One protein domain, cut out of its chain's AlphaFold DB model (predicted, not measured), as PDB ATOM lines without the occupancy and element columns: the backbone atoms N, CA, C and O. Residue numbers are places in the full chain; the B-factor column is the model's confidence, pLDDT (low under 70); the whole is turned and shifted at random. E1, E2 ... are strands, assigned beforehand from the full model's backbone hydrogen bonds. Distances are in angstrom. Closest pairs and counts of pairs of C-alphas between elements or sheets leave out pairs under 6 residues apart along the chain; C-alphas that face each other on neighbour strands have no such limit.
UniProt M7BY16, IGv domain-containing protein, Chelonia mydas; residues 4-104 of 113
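AT A GLANCE: This is residues 4 to 104 of the 113 residues of the protein "IGv domain-containing protein" of Chelonia mydas (UniProt M7BY16). Two strongly twisted sheets lie face to face as a sandwich, E2, E3, E8, E7 and E6 in one layer and E1, E4 and E5 in the other. From one end of this sandwich residues 11 to 24 reach out as a long loop. The printed part has 101 residues with eight named strands, E1 to E8 in that order along the chain, and no named helix; the class is all strand, though under half of the residues, 46, are in named elements. Both sheets are antiparallel throughout, in the orders E2, E3, E8, E7, E6 and E1, E4, E5. The whole is only just compact, close to loose, with a radius of gyration of the C-alphas of 14.8 A, and elongated, spanning 51 by 32 by 22 A.

IN THESE COORDINATES: Find C-alpha 4 at (95.625, 98.211, 75.310); from there E1 runs through residues 4 to 10, 20.4 A, to C-alpha 10 at (78.558, 96.093, 86.364). Next come E2, residues 25 to 29, 13.7 A; E3, residues 41 to 48, 23.2 A; E4, residues 54 to 61, 22.5 A; and E5, residues 68 to 74, 17.9 A. Then look for the shorter E6, residues 82 to 85, E7, residues 88 to 91, and E8, residues 101 to 103, which ends at C-alpha 103, (102.343, 91.881, 80.363).

HOW THE PARTS SIT: Look first at the five-strand sheet, where N 27 and O 46 of the hairpin E2 and E3 are 2.8 A apart, within hydrogen-bond range. E3 is staggered: it pairs with E2 over residues 44 to 48 and with E8 over 41 to 43, where N 101 and O 43 are 2.8 A apart. E6, E7 and E8 form a meander, each strand the antiparallel neighbour of the one before; find N 85 and O 88 at 2.8 A, and N 102 and O 89 at 2.8 A. In the other sheet, N 55 and O 9 of the antiparallel neighbours E1 and E4 are within hydrogen-bond range at 2.7 A, and so are N 56 and O 73 of the hairpin E4 and E5 at 2.8 A. Between the sheets, the closest C-alphas of E5 and E6 are those of Leu 71 and Ser 85, 5.8 A apart, and of E1 and E2 those of Met 6 and Val 26, 7.1 A. E2 and E5 are apart.

THE WHOLE: The C-alphas farthest apart are those of Tyr 17 and Lys 37, 51.0 A. The printed part has no cut; the links E1 to E2 and E2 to E3 are long. The mean pLDDT of the printed part is 81.9, and it is under 70 at residues 11 to 23, 31 and 34 to 35.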
ATOM      1  N   TYR A   4      96.135  98.855  74.108       86.25
ATOM      2  CA  TYR A   4      95.625  98.211  75.310       86.25
ATOM      3  C   TYR A   4      94.714  99.182  76.038       86.25
ATOM      4  O   TYR A   4      95.094 100.326  76.257       86.25
ATOM      5  N   TRP A   5      93.530  98.727  76.429       85.94
ATOM      6  CA  TRP A   5      92.617  99.539  77.227       85.94
ATOM      7  C   TRP A   5      91.724  98.673  78.101       85.94
ATOM      8  O   TRP A   5      91.603  97.459  77.896       85.94
ATOM      9  N   MET A   6      91.084  99.314  79.073       89.88
ATOM     10  CA  MET A   6      90.147  98.665  79.975       89.88
ATOM     11  C   MET A   6      88.719  99.164  79.747       89.88
ATOM     12  O   MET A   6      88.492 100.322  79.405       89.88
ATOM     13  N   LYS A   7      87.747  98.282  79.974       87.94
ATOM     14  CA  LYS A   7      86.329  98.619  80.087       87.94
ATOM     15  C   LYS A   7      85.788  98.162  81.437       87.94
ATOM     16  O   LYS A   7      86.025  97.022  81.833       87.94
ATOM     17  N   VAL A   8      85.022  99.029  82.091       86.88
ATOM     18  CA  VAL A   8      84.253  98.710  83.298       86.88
ATOM     19  C   VAL A   8      82.820  98.378  82.890       86.88
ATOM     20  O   VAL A   8      82.241  99.041  82.031       86.88
ATOM     21  N   THR A   9      82.248  97.329  83.469       84.00
ATOM     22  CA  THR A   9      80.807  97.064  83.437       84.00
ATOM     23  C   THR A   9      80.358  96.606  84.816       84.00
ATOM     24  O   THR A   9      81.169  96.172  85.625       84.00
ATOM     25  N   GLY A  10      79.066  96.624  85.105       72.69
ATOM     26  CA  GLY A  10      78.558  96.093  86.364       72.69
ATOM     27  C   GLY A  10      77.129  95.612  86.236       72.69
ATOM     28  O   GLY A  10      76.415  95.972  85.301       72.69
ATOM     29  N   ASN A  11      76.725  94.777  87.188       59.94
ATOM     30  CA  ASN A  11      75.317  94.477  87.394       59.94
ATOM     31  C   ASN A  11      74.740  95.586  88.276       59.94
ATOM     32  O   ASN A  11      75.217  95.804  89.392       59.94
ATOM     33  N   LEU A  12      73.722  96.289  87.782       53.31
ATOM     34  CA  LEU A  12      72.958  97.245  88.578       53.31
ATOM     35  C   LEU A  12      72.155  96.481  89.640       53.31
ATOM     36  O   LEU A  12      71.021  96.079  89.409       53.31
ATOM     37  N   LEU A  13      72.736  96.286  90.822       48.41
ATOM     38  CA  LEU A  13      71.980  95.996  92.038       48.41
ATOM     39  C   LEU A  13      71.748  97.318  92.773       48.41
ATOM     40  O   LEU A  13      72.342  97.560  93.821       48.41
ATOM     41  N   ARG A  14      70.930  98.215  92.212       50.00
ATOM     42  CA  ARG A  14      70.455  99.383  92.964       50.00
ATOM     43  C   ARG A  14      68.963  99.271  93.230       50.00
ATOM     44  O   ARG A  14      68.151  99.316  92.311       50.00
ATOM     45  N   ASN A  15      68.636  99.180  94.521       41.34
ATOM     46  CA  ASN A  15      67.377  99.681  95.049       41.34
ATOM     47  C   ASN A  15      67.202 101.131  94.579       41.34
ATOM     48  O   ASN A  15      68.121 101.948  94.653       41.34
ATOM     49  N   MET A  16      66.018 101.387  94.044       43.06
ATOM     50  CA  MET A  16      65.557 102.598  93.381       43.06
ATOM     51  C   MET A  16      65.698 103.853  94.258       43.06
ATOM     52  O   MET A  16      64.755 104.226  94.938       43.06
ATOM     53  N   TYR A  17      66.846 104.532  94.209       35.31
ATOM     54  CA  TYR A  17      66.958 105.962  94.520       35.31
ATOM     55  C   TYR A  17      67.964 106.603  93.555       35.31
ATOM     56  O   TYR A  17      69.176 106.382  93.626       35.31
ATOM     57  N   LEU A  18      67.416 107.349  92.593       40.50
ATOM     58  CA  LEU A  18      68.129 108.157  91.609       40.50
ATOM     59  C   LEU A  18      68.784 109.355  92.302       40.50
ATOM     60  O   LEU A  18      68.121 110.325  92.656       40.50
ATOM     61  N   CYS A  19      70.102 109.302  92.429       31.72
ATOM     62  CA  CYS A  19      70.946 110.481  92.331       31.72
ATOM     63  C   CYS A  19      72.022 110.093  91.311       31.72
ATOM     64  O   CYS A  19      72.707 109.091  91.517       31.72
ATOM     65  N   PHE A  20      72.067 110.780  90.167       43.22
ATOM     66  CA  PHE A  20      73.097 110.572  89.148       43.22
ATOM     67  C   PHE A  20      74.435 111.018  89.749       43.22
ATOM     68  O   PHE A  20      74.710 112.214  89.809       43.22
ATOM     69  N   ALA A  21      75.219 110.066  90.248       44.91
ATOM     70  CA  ALA A  21      76.633 110.266  90.525       44.91
ATOM     71  C   ALA A  21      77.443 109.855  89.280       44.91
ATOM     72  O   ALA A  21      76.921 109.209  88.369       44.91
ATOM     73  N   GLU A  22      78.657 110.390  89.188       55.12
ATOM     74  CA  GLU A  22      79.527 110.428  88.011       55.12
ATOM     75  C   GLU A  22      79.603 109.092  87.251       55.12
ATOM     76  O   GLU A  22      79.831 108.032  87.828       55.12
ATOM     77  N   GLY A  23      79.413 109.149  85.928       69.06
ATOM     78  CA  GLY A  23      79.477 107.970  85.064       69.06
ATOM     79  C   GLY A  23      80.818 107.233  85.147       69.06
ATOM     80  O   GLY A  23      81.838 107.796  85.550       69.06
ATOM     81  N   ASP A  24      80.820 105.961  84.738       80.56
ATOM     82  CA  ASP A  24      82.033 105.143  84.736       80.56
ATOM     83  C   ASP A  24      83.147 105.812  83.917       80.56
ATOM     84  O   ASP A  24      82.944 106.176  82.755       80.56
ATOM     85  N   SER A  25      84.343 105.930  84.494       84.50
ATOM     86  CA  SER A  25      85.512 106.467  83.795       84.50
ATOM     87  C   SER A  25      86.739 105.585  83.994       84.50
ATOM     88  O   SER A  25      86.840 104.824  84.958       84.50
ATOM     89  N   VAL A  26      87.668 105.662  83.045       87.06
ATOM     90  CA  VAL A  26      88.919 104.908  83.063       87.06
ATOM     91  C   VAL A  26      90.060 105.867  82.763       87.06
ATOM     92  O   VAL A  26      90.055 106.543  81.737       87.06
ATOM     93  N   PHE A  27      91.050 105.894  83.646       88.50
ATOM     94  CA  PHE A  27      92.276 106.659  83.494       88.50
ATOM     95  C   PHE A  27      93.459 105.700  83.368       88.50
ATOM     96  O   PHE A  27      93.658 104.840  84.225       88.50
ATOM     97  N   GLN A  28      94.241 105.826  82.297       83.25
ATOM     98  CA  GLN A  28      95.387 104.955  82.031       83.25
ATOM     99  C   GLN A  28      96.672 105.757  81.910       83.25
ATOM    100  O   GLN A  28      96.703 106.817  81.285       83.25
ATOM    101  N   SER A  29      97.743 105.222  82.493       79.06
ATOM    102  CA  SER A  29      99.083 105.779  82.359       79.06
ATOM    103  C   SER A  29     100.132 104.661  82.270       79.06
ATOM    104  O   SER A  29     100.064 103.688  83.026       79.06
ATOM    105  N   PRO A  30     101.115 104.765  81.360       74.94
ATOM    106  CA  PRO A  30     101.228 105.744  80.271       74.94
ATOM    107  C   PRO A  30     100.206 105.488  79.144       74.94
ATOM    108  O   PRO A  30      99.719 104.369  78.997       74.94
ATOM    109  N   LEU A  31      99.904 106.507  78.328       69.31
ATOM    110  CA  LEU A  31      99.032 106.372  77.141       69.31
ATOM    111  C   LEU A  31      99.674 105.523  76.035       69.31
ATOM    112  O   LEU A  31      98.987 104.805  75.313       69.31
ATOM    113  N   GLU A  32     100.996 105.605  75.916       70.25
ATOM    114  CA  GLU A  32     101.784 104.838  74.964       70.25
ATOM    115  C   GLU A  32     103.035 104.314  75.664       70.25
ATOM    116  O   GLU A  32     103.711 105.039  76.398       70.25
ATOM    117  N   VAL A  33     103.341 103.039  75.439       70.06
ATOM    118  CA  VAL A  33     104.492 102.373  76.041       70.06
ATOM    119  C   VAL A  33     105.265 101.649  74.950       70.06
ATOM    120  O   VAL A  33     104.766 100.720  74.321       70.06
ATOM    121  N   THR A  34     106.503 102.086  74.717       69.38
ATOM    122  CA  THR A  34     107.449 101.397  73.836       69.38
ATOM    123  C   THR A  34     108.357 100.522  74.682       69.38
ATOM    124  O   THR A  34     109.117 101.041  75.499       69.38
ATOM    125  N   VAL A  35     108.301  99.203  74.483       68.94
ATOM    126  CA  VAL A  35     109.110  98.258  75.266       68.94
ATOM    127  C   VAL A  35     109.848  97.272  74.376       68.94
ATOM    128  O   VAL A  35     109.347  96.802  73.353       68.94
ATOM    129  N   SER A  36     111.092  97.006  74.770       70.88
ATOM    130  CA  SER A  36     111.981  96.048  74.128       70.88
ATOM    131  C   SER A  36     111.492  94.620  74.354       70.88
ATOM    132  O   SER A  36     110.981  94.277  75.419       70.88
ATOM    133  N   LYS A  37     111.697  93.755  73.359       72.19
ATOM    134  CA  LYS A  37     111.331  92.334  73.434       72.19
ATOM    135  C   LYS A  37     111.834  91.689  74.732       72.19
ATOM    136  O   LYS A  37     112.952  91.962  75.174       72.19
ATOM    137  N   GLY A  38     111.020  90.800  75.297       78.25
ATOM    138  CA  GLY A  38     111.397  89.995  76.461       78.25
ATOM    139  C   GLY A  38     111.412  90.757  77.786       78.25
ATOM    140  O   GLY A  38     111.739  90.155  78.800       78.25
ATOM    141  N   HIS A  39     111.042  92.038  77.785       82.69
ATOM    142  CA  HIS A  39     110.840  92.809  79.005       82.69
ATOM    143  C   HIS A  39     109.364  92.801  79.399       82.69
ATOM    144  O   HIS A  39     108.477  92.669  78.548       82.69
ATOM    145  N   ASP A  40     109.131  92.954  80.697       86.00
ATOM    146  CA  ASP A  40     107.797  93.082  81.265       86.00
ATOM    147  C   ASP A  40     107.293  94.522  81.130       86.00
ATOM    148  O   ASP A  40     108.064  95.482  81.209       86.00
ATOM    149  N   VAL A  41     105.980  94.669  80.956       86.19
ATOM    150  CA  VAL A  41     105.304  95.971  80.884       86.19
ATOM    151  C   VAL A  41     104.246  96.071  81.950       86.19
ATOM    152  O   VAL A  41     103.497  95.122  82.173       86.19
ATOM    153  N   PHE A  42     104.166  97.250  82.558       87.25
ATOM    154  CA  PHE A  42     103.151  97.599  83.536       87.25
ATOM    155  C   PHE A  42     102.371  98.810  83.032       87.25
ATOM    156  O   PHE A  42     102.930  99.894  82.879       87.25
ATOM    157  N   LEU A  43     101.081  98.615  82.774       88.25
ATOM    158  CA  LEU A  43     100.142  99.683  82.447       88.25
ATOM    159  C   LEU A  43      99.307  99.971  83.685       88.25
ATOM    160  O   LEU A  43      98.546  99.112  84.132       88.25
ATOM    161  N   GLN A  44      99.458 101.164  84.250       88.38
ATOM    162  CA  GLN A  44      98.640 101.595  85.374       88.38
ATOM    163  C   GLN A  44      97.265 102.007  84.866       88.38
ATOM    164  O   GLN A  44      97.129 102.676  83.838       88.38
ATOM    165  N   CYS A  45      96.238 101.587  85.593       90.31
ATOM    166  CA  CYS A  45      94.867 101.905  85.259       90.31
ATOM    167  C   CYS A  45      94.064 102.137  86.526       90.31
ATOM    168  O   CYS A  45      94.007 101.268  87.398       90.31
ATOM    169  N   ASN A  46      93.419 103.292  86.570       91.75
ATOM    170  CA  ASN A  46      92.496 103.681  87.613       91.75
ATOM    171  C   ASN A  46      91.107 103.799  86.990       91.75
ATOM    172  O   ASN A  46      90.973 104.092  85.799       91.75
ATOM    173  N   PHE A  47      90.068 103.565  87.778       89.69
ATOM    174  CA  PHE A  47      88.698 103.691  87.302       89.69
ATOM    175  C   PHE A  47      87.800 104.357  88.333       89.69
ATOM    176  O   PHE A  47      88.039 104.284  89.531       89.69
ATOM    177  N   THR A  48      86.732 104.984  87.863       89.00
ATOM    178  CA  THR A  48      85.615 105.406  88.710       89.00
ATOM    179  C   THR A  48      84.397 104.607  88.296       89.00
ATOM    180  O   THR A  48      84.179 104.367  87.110       89.00
ATOM    181  N   THR A  49      83.641 104.120  89.274       85.06
ATOM    182  CA  THR A  49      82.383 103.418  89.027       85.06
ATOM    183  C   THR A  49      81.541 103.395  90.288       85.06
ATOM    184  O   THR A  49      82.061 103.186  91.389       85.06
ATOM    185  N   ASP A  50      80.235 103.532  90.107       82.25
ATOM    186  CA  ASP A  50      79.243 103.378  91.169       82.25
ATOM    187  C   ASP A  50      78.829 101.917  91.391       82.25
ATOM    188  O   ASP A  50      78.037 101.612  92.292       82.25
ATOM    189  N   PHE A  51      79.329 100.987  90.573       79.81
ATOM    190  CA  PHE A  51      79.013  99.577  90.737       79.81
ATOM    191  C   PHE A  51      79.659  99.018  92.003       79.81
ATOM    192  O   PHE A  51      80.869  99.092  92.213       79.81
ATOM    193  N   THR A  52      78.840  98.366  92.826       80.94
ATOM    194  CA  THR A  52      79.304  97.644  94.018       80.94
ATOM    195  C   THR A  52      80.099  96.391  93.661       80.94
ATOM    196  O   THR A  52      80.996  96.010  94.413       80.94
ATOM    197  N   SER A  53      79.808  95.799  92.499       82.75
ATOM    198  CA  SER A  53      80.466  94.608  91.954       82.75
ATOM    199  C   SER A  53      80.818  94.815  90.473       82.75
ATOM    200  O   SER A  53      80.146  94.255  89.598       82.75
ATOM    201  N   PRO A  54      81.835  95.644  90.162       86.94
ATOM    202  CA  PRO A  54      82.250  95.879  88.790       86.94
ATOM    203  C   PRO A  54      82.990  94.661  88.226       86.94
ATOM    204  O   PRO A  54      83.763  93.986  88.914       86.94
ATOM    205  N   ASN A  55      82.768  94.415  86.943       89.12
ATOM    206  CA  ASN A  55      83.588  93.583  86.081       89.12
ATOM    207  C   ASN A  55      84.499  94.499  85.261       89.12
ATOM    208  O   ASN A  55      84.058  95.478  84.662       89.12
ATOM    209  N   LEU A  56      85.778  94.162  85.236       92.31
ATOM    210  CA  LEU A  56      86.840  94.916  84.591       92.31
ATOM    211  C   LEU A  56      87.411  94.048  83.477       92.31
ATOM    212  O   LEU A  56      87.852  92.921  83.714       92.31
ATOM    213  N   PHE A  57      87.398  94.557  82.252       92.88
ATOM    214  CA  PHE A  57      87.850  93.823  81.078       92.88
ATOM    215  C   PHE A  57      89.024  94.527  80.429       92.88
ATOM    216  O   PHE A  57      88.897  95.670  79.994       92.88
ATOM    217  N   TRP A  58      90.133  93.813  80.300       93.00
ATOM    218  CA  TRP A  58      91.290  94.259  79.544       93.00
ATOM    219  C   TRP A  58      91.201  93.781  78.103       93.00
ATOM    220  O   TRP A  58      90.946  92.600  77.833       93.00
ATOM    221  N   TYR A  59      91.452  94.707  77.184       90.00
ATOM    222  CA  TYR A  59      91.455  94.477  75.751       90.00
ATOM    223  C   TYR A  59      92.832  94.733  75.155       90.00
ATOM    224  O   TYR A  59      93.596  95.567  75.637       90.00
ATOM    225  N   ARG A  60      93.109  94.011  74.072       90.06
ATOM    226  CA  ARG A  60      94.226  94.241  73.161       90.06
ATOM    227  C   ARG A  60      93.686  94.391  71.747       90.06
ATOM    228  O   ARG A  60      92.822  93.614  71.339       90.06
ATOM    229  N   GLN A  61      94.244  95.312  70.974       85.56
ATOM    230  CA  GLN A  61      93.925  95.464  69.559       85.56
ATOM    231  C   GLN A  61      95.185  95.647  68.724       85.56
ATOM    232  O   GLN A  61      95.968  96.573  68.937       85.56
ATOM    233  N   TYR A  62      95.352  94.753  67.753       86.25
ATOM    234  CA  TYR A  62      96.330  94.913  66.686       86.25
ATOM    235  C   TYR A  62      95.788  95.854  65.602       86.25
ATOM    236  O   TYR A  62      94.566  95.932  65.427       86.25
ATOM    237  N   PRO A  63      96.663  96.520  64.830       84.69
ATOM    238  CA  PRO A  63      96.239  97.292  63.668       84.69
ATOM    239  C   PRO A  63      95.328  96.460  62.762       84.69
ATOM    240  O   PRO A  63      95.630  95.301  62.473       84.69
ATOM    241  N   ASN A  64      94.216  97.051  62.323       87.38
ATOM    242  CA  ASN A  64      93.227  96.426  61.437       87.38
ATOM    243  C   ASN A  64      92.521  95.177  62.003       87.38
ATOM    244  O   ASN A  64      91.877  94.449  61.252       87.38
ATOM    245  N   GLN A  65      92.613  94.917  63.309       90.62
ATOM    246  CA  GLN A  65      91.857  93.853  63.976       90.62
ATOM    247  C   GLN A  65      90.818  94.434  64.935       90.62
ATOM    248  O   GLN A  65      90.931  95.568  65.400       90.62
ATOM    249  N   GLY A  66      89.789  93.645  65.244       90.75
ATOM    250  CA  GLY A  66      88.836  93.984  66.296       90.75
ATOM    251  C   GLY A  66      89.449  93.864  67.701       90.75
ATOM    252  O   GLY A  66      90.454  93.165  67.876       90.75
ATOM    253  N   PRO A  67      88.847  94.502  68.720       90.06
ATOM    254  CA  PRO A  67      89.255  94.338  70.112       90.06
ATOM    255  C   PRO A  67      89.175  92.881  70.577       90.06
ATOM    256  O   PRO A  67      88.142  92.227  70.439       90.06
ATOM    257  N   GLN A  68      90.243  92.386  71.197       93.69
ATOM    258  CA  GLN A  68      90.306  91.050  71.786       93.69
ATOM    259  C   GLN A  68      90.356  91.170  73.305       93.69
ATOM    260  O   GLN A  68      91.262  91.807  73.843       93.69
ATOM    261  N   ARG A  69      89.409  90.546  74.013       93.94
ATOM    262  CA  ARG A  69      89.458  90.476  75.479       93.94
ATOM    263  C   ARG A  69      90.584  89.533  75.896       93.94
ATOM    264  O   ARG A  69      90.552  88.356  75.544       93.94
ATOM    265  N   ILE A  70      91.540  90.046  76.660       94.62
ATOM    266  CA  ILE A  70      92.725  89.300  77.100       94.62
ATOM    267  C   ILE A  70      92.651  88.889  78.569       94.62
ATOM    268  O   ILE A  70      93.186  87.842  78.927       94.62
ATOM    269  N   LEU A  71      91.966  89.670  79.410       95.38
ATOM    270  CA  LEU A  71      91.859  89.403  80.840       95.38
ATOM    271  C   LEU A  71      90.548  89.969  81.409       95.38
ATOM    272  O   LEU A  71      90.053  91.000  80.952       95.38
ATOM    273  N   THR A  72      90.007  89.286  82.417       94.06
ATOM    274  CA  THR A  72      88.856  89.739  83.207       94.06
ATOM    275  C   THR A  72      89.243  89.774  84.682       94.06
ATOM    276  O   THR A  72      89.738  88.777  85.207       94.06
ATOM    277  N   ALA A  73      88.968  90.891  85.345       93.31
ATOM    278  CA  ALA A  73      89.037  91.053  86.792       93.31
ATOM    279  C   ALA A  73      87.657  91.446  87.331       93.31
ATOM    280  O   ALA A  73      86.836  92.011  86.614       93.31
ATOM    281  N   TYR A  74      87.369  91.113  88.582       90.75
ATOM    282  CA  TYR A  74      86.092  91.434  89.217       90.75
ATOM    283  C   TYR A  74      86.249  91.474  90.730       90.75
ATOM    284  O   TYR A  74      87.143  90.837  91.289       90.75
ATOM    285  N   LYS A  75      85.352  92.180  91.416       87.38
ATOM    286  CA  LYS A  75      85.305  92.129  92.877       87.38
ATOM    287  C   LYS A  75      84.769  90.769  93.333       87.38
ATOM    288  O   LYS A  75      83.600  90.454  93.121       87.38
ATOM    289  N   SER A  76      85.627  89.949  93.939       82.25
ATOM    290  CA  SER A  76      85.237  88.641  94.473       82.25
ATOM    291  C   SER A  76      84.756  88.753  95.925       82.25
ATOM    292  O   SER A  76      85.482  89.305  96.753       82.25
ATOM    293  N   PRO A  77      83.601  88.158  96.284       78.25
ATOM    294  CA  PRO A  77      83.164  88.054  97.680       78.25
ATOM    295  C   PRO A  77      84.127  87.252  98.569       78.25
ATOM    296  O   PRO A  77      84.132  87.428  99.780       78.25
ATOM    297  N   VAL A  78      84.951  86.381  97.973       84.94
ATOM    298  CA  VAL A  78      85.885  85.479  98.676       84.94
ATOM    299  C   VAL A  78      87.305  86.073  98.724       84.94
ATOM    300  O   VAL A  78      88.287  85.360  98.890       84.94
ATOM    301  N   GLY A  79      87.449  87.386  98.516       83.00
ATOM    302  CA  GLY A  79      88.732  88.090  98.638       83.00
ATOM    303  C   GLY A  79      89.731  87.852  97.499       83.00
ATOM    304  O   GLY A  79      90.856  88.337  97.566       83.00
ATOM    305  N   LYS A  80      89.348  87.145  96.426       90.31
ATOM    306  CA  LYS A  80      90.196  87.011  95.233       90.31
ATOM    307  C   LYS A  80      90.355  88.368  94.539       90.31
ATOM    308  O   LYS A  80      89.376  88.930  94.052       90.31
ATOM    309  N   ASN A  81      91.596  88.833  94.429       93.31
ATOM    310  CA  ASN A  81      91.954  90.086  93.763       93.31
ATOM    311  C   ASN A  81      92.988  89.926  92.634       93.31
ATOM    312  O   ASN A  81      93.122  90.837  91.826       93.31
ATOM    313  N   ALA A  82      93.688  88.794  92.537       95.62
ATOM    314  CA  ALA A  82      94.647  88.523  91.467       95.62
ATOM    315  C   ALA A  82      94.018  87.709  90.323       95.62
ATOM    316  O   ALA A  82      93.300  86.724  90.549       95.62
ATOM    317  N   PHE A  83      94.314  88.105  89.084       95.56
ATOM    318  CA  PHE A  83      93.793  87.482  87.867       95.56
ATOM    319  C   PHE A  83      94.907  87.317  86.835       95.56
ATOM    320  O   PHE A  83      95.736  88.207  86.659       95.56
ATOM    321  N   THR A  84      94.912  86.183  86.136       96.12
ATOM    322  CA  THR A  84      95.942  85.824  85.155       96.12
ATOM    323  C   THR A  84      95.307  85.180  83.927       96.12
ATOM    324  O   THR A  84      94.337  84.431  84.043       96.12
ATOM    325  N   SER A  85      95.859  85.451  82.748       94.94
ATOM    326  CA  SER A  85      95.436  84.881  81.468       94.94
ATOM    327  C   SER A  85      96.623  84.865  80.504       94.94
ATOM    328  O   SER A  85      97.034  85.903  79.982       94.94
ATOM    329  N   GLY A  86      97.222  83.689  80.294       92.62
ATOM    330  CA  GLY A  86      98.480  83.573  79.551       92.62
ATOM    331  C   GLY A  86      99.569  84.450  80.173       92.62
ATOM    332  O   GLY A  86      99.808  84.378  81.372       92.62
ATOM    333  N   LYS A  87     100.184  85.317  79.363       92.00
ATOM    334  CA  LYS A  87     101.210  86.281  79.797       92.00
ATOM    335  C   LYS A  87     100.659  87.550  80.464       92.00
ATOM    336  O   LYS A  87     101.425  88.448  80.798       92.00
ATOM    337  N   PHE A  88      99.339  87.681  80.575       93.75
ATOM    338  CA  PHE A  88      98.684  88.858  81.135       93.75
ATOM    339  C   PHE A  88      98.297  88.598  82.586       93.75
ATOM    340  O   PHE A  88      97.714  87.557  82.897       93.75
ATOM    341  N   SER A  89      98.566  89.550  83.473       96.12
ATOM    342  CA  SER A  89      98.132  89.480  84.867       96.12
ATOM    343  C   SER A  89      97.714  90.842  85.409       96.12
ATOM    344  O   SER A  89      98.117  91.882  84.898       96.12
ATOM    345  N   THR A  90      96.857  90.845  86.426       95.44
ATOM    346  CA  THR A  90      96.436  92.058  87.132       95.44
ATOM    347  C   THR A  90      96.102  91.748  88.584       95.44
ATOM    348  O   THR A  90      95.770  90.610  88.931       95.44
ATOM    349  N   VAL A  91      96.153  92.781  89.419       95.12
ATOM    350  CA  VAL A  91      95.679  92.757  90.800       95.12
ATOM    351  C   VAL A  91      94.682  93.894  90.970       95.12
ATOM    352  O   VAL A  91      94.994  95.041  90.673       95.12
ATOM    353  N   LEU A  92      93.475  93.576  91.429       93.44
ATOM    354  CA  LEU A  92      92.436  94.555  91.712       93.44
ATOM    355  C   LEU A  92      92.619  95.133  93.119       93.44
ATOM    356  O   LEU A  92      92.368  94.460  94.120       93.44
ATOM    357  N   PHE A  93      92.979  96.408  93.183       91.00
ATOM    358  CA  PHE A  93      92.956  97.218  94.394       91.00
ATOM    359  C   PHE A  93      91.636  97.994  94.435       91.00
ATOM    360  O   PHE A  93      91.551  99.130  93.980       91.00
ATOM    361  N   ASP A  94      90.570  97.347  94.925       84.75
ATOM    362  CA  ASP A  94      89.217  97.935  94.975       84.75
ATOM    363  C   ASP A  94      89.114  99.226  95.815       84.75
ATOM    364  O   ASP A  94      88.405 100.129  95.366       84.75
ATOM    365  N   PRO A  95      89.801  99.376  96.970       85.31
ATOM    366  CA  PRO A  95      89.782 100.632  97.727       85.31
ATOM    367  C   PRO A  95      90.355 101.811  96.933       85.31
ATOM    368  O   PRO A  95      89.758 102.881  96.911       85.31
ATOM    369  N   ASP A  96      91.458 101.578  96.219       87.44
ATOM    370  CA  ASP A  96      92.167 102.594  95.428       87.44
ATOM    371  C   ASP A  96      91.645 102.693  93.988       87.44
ATOM    372  O   ASP A  96      92.197 103.428  93.167       87.44
ATOM    373  N   LYS A  97      90.635 101.881  93.651       89.94
ATOM    374  CA  LYS A  97      90.089 101.696  92.300       89.94
ATOM    375  C   LYS A  97      91.177 101.584  91.230       89.94
ATOM    376  O   LYS A  97      91.102 102.193  90.164       89.94
ATOM    377  N   THR A  98      92.192 100.783  91.537       92.25
ATOM    378  CA  THR A  98      93.403 100.623  90.730       92.25
ATOM    379  C   THR A  98      93.550  99.169  90.290       92.25
ATOM    380  O   THR A  98      93.283  98.236  91.046       92.25
ATOM    381  N   VAL A  99      93.937  98.959  89.036       93.38
ATOM    382  CA  VAL A  99      93.969  97.640  88.395       93.38
ATOM    383  C   VAL A  99      95.077  97.600  87.338       93.38
ATOM    384  O   VAL A  99      94.801  97.686  86.150       93.38
ATOM    385  N   PRO A 100      96.362  97.511  87.716       93.50
ATOM    386  CA  PRO A 100      97.454  97.522  86.747       93.50
ATOM    387  C   PRO A 100      97.429  96.279  85.856       93.50
ATOM    388  O   PRO A 100      97.220  95.170  86.349       93.50
ATOM    389  N   LEU A 101      97.703  96.428  84.561       92.62
ATOM    390  CA  LEU A 101      97.963  95.300  83.668       92.62
ATOM    391  C   LEU A 101      99.467  95.049  83.596       92.62
ATOM    392  O   LEU A 101     100.221  95.905  83.135       92.62
ATOM    393  N   LYS A 102      99.885  93.852  83.996       92.88
ATOM    394  CA  LYS A 102     101.215  93.322  83.724       92.88
ATOM    395  C   LYS A 102     101.169  92.453  82.469       92.88
ATOM    396  O   LYS A 102     100.327  91.560  82.354       92.88
ATOM    397  N   ILE A 103     102.096  92.699  81.553       90.44
ATOM    398  CA  ILE A 103     102.343  91.881  80.363       90.44
ATOM    399  C   ILE A 103     103.739  91.291  80.508       90.44
ATOM    400  O   ILE A 103     104.719  92.033  80.517       90.44
ATOM    401  N   GLU A 104     103.833  89.973  80.634       90.50
ATOM    402  CA  GLU A 104     105.114  89.282  80.759       90.50
ATOM    403  C   GLU A 104     105.760  89.064  79.395       90.50
ATOM    404  O   GLU A 104     105.078  88.685  78.436       90.50
TER     405      GLU A 104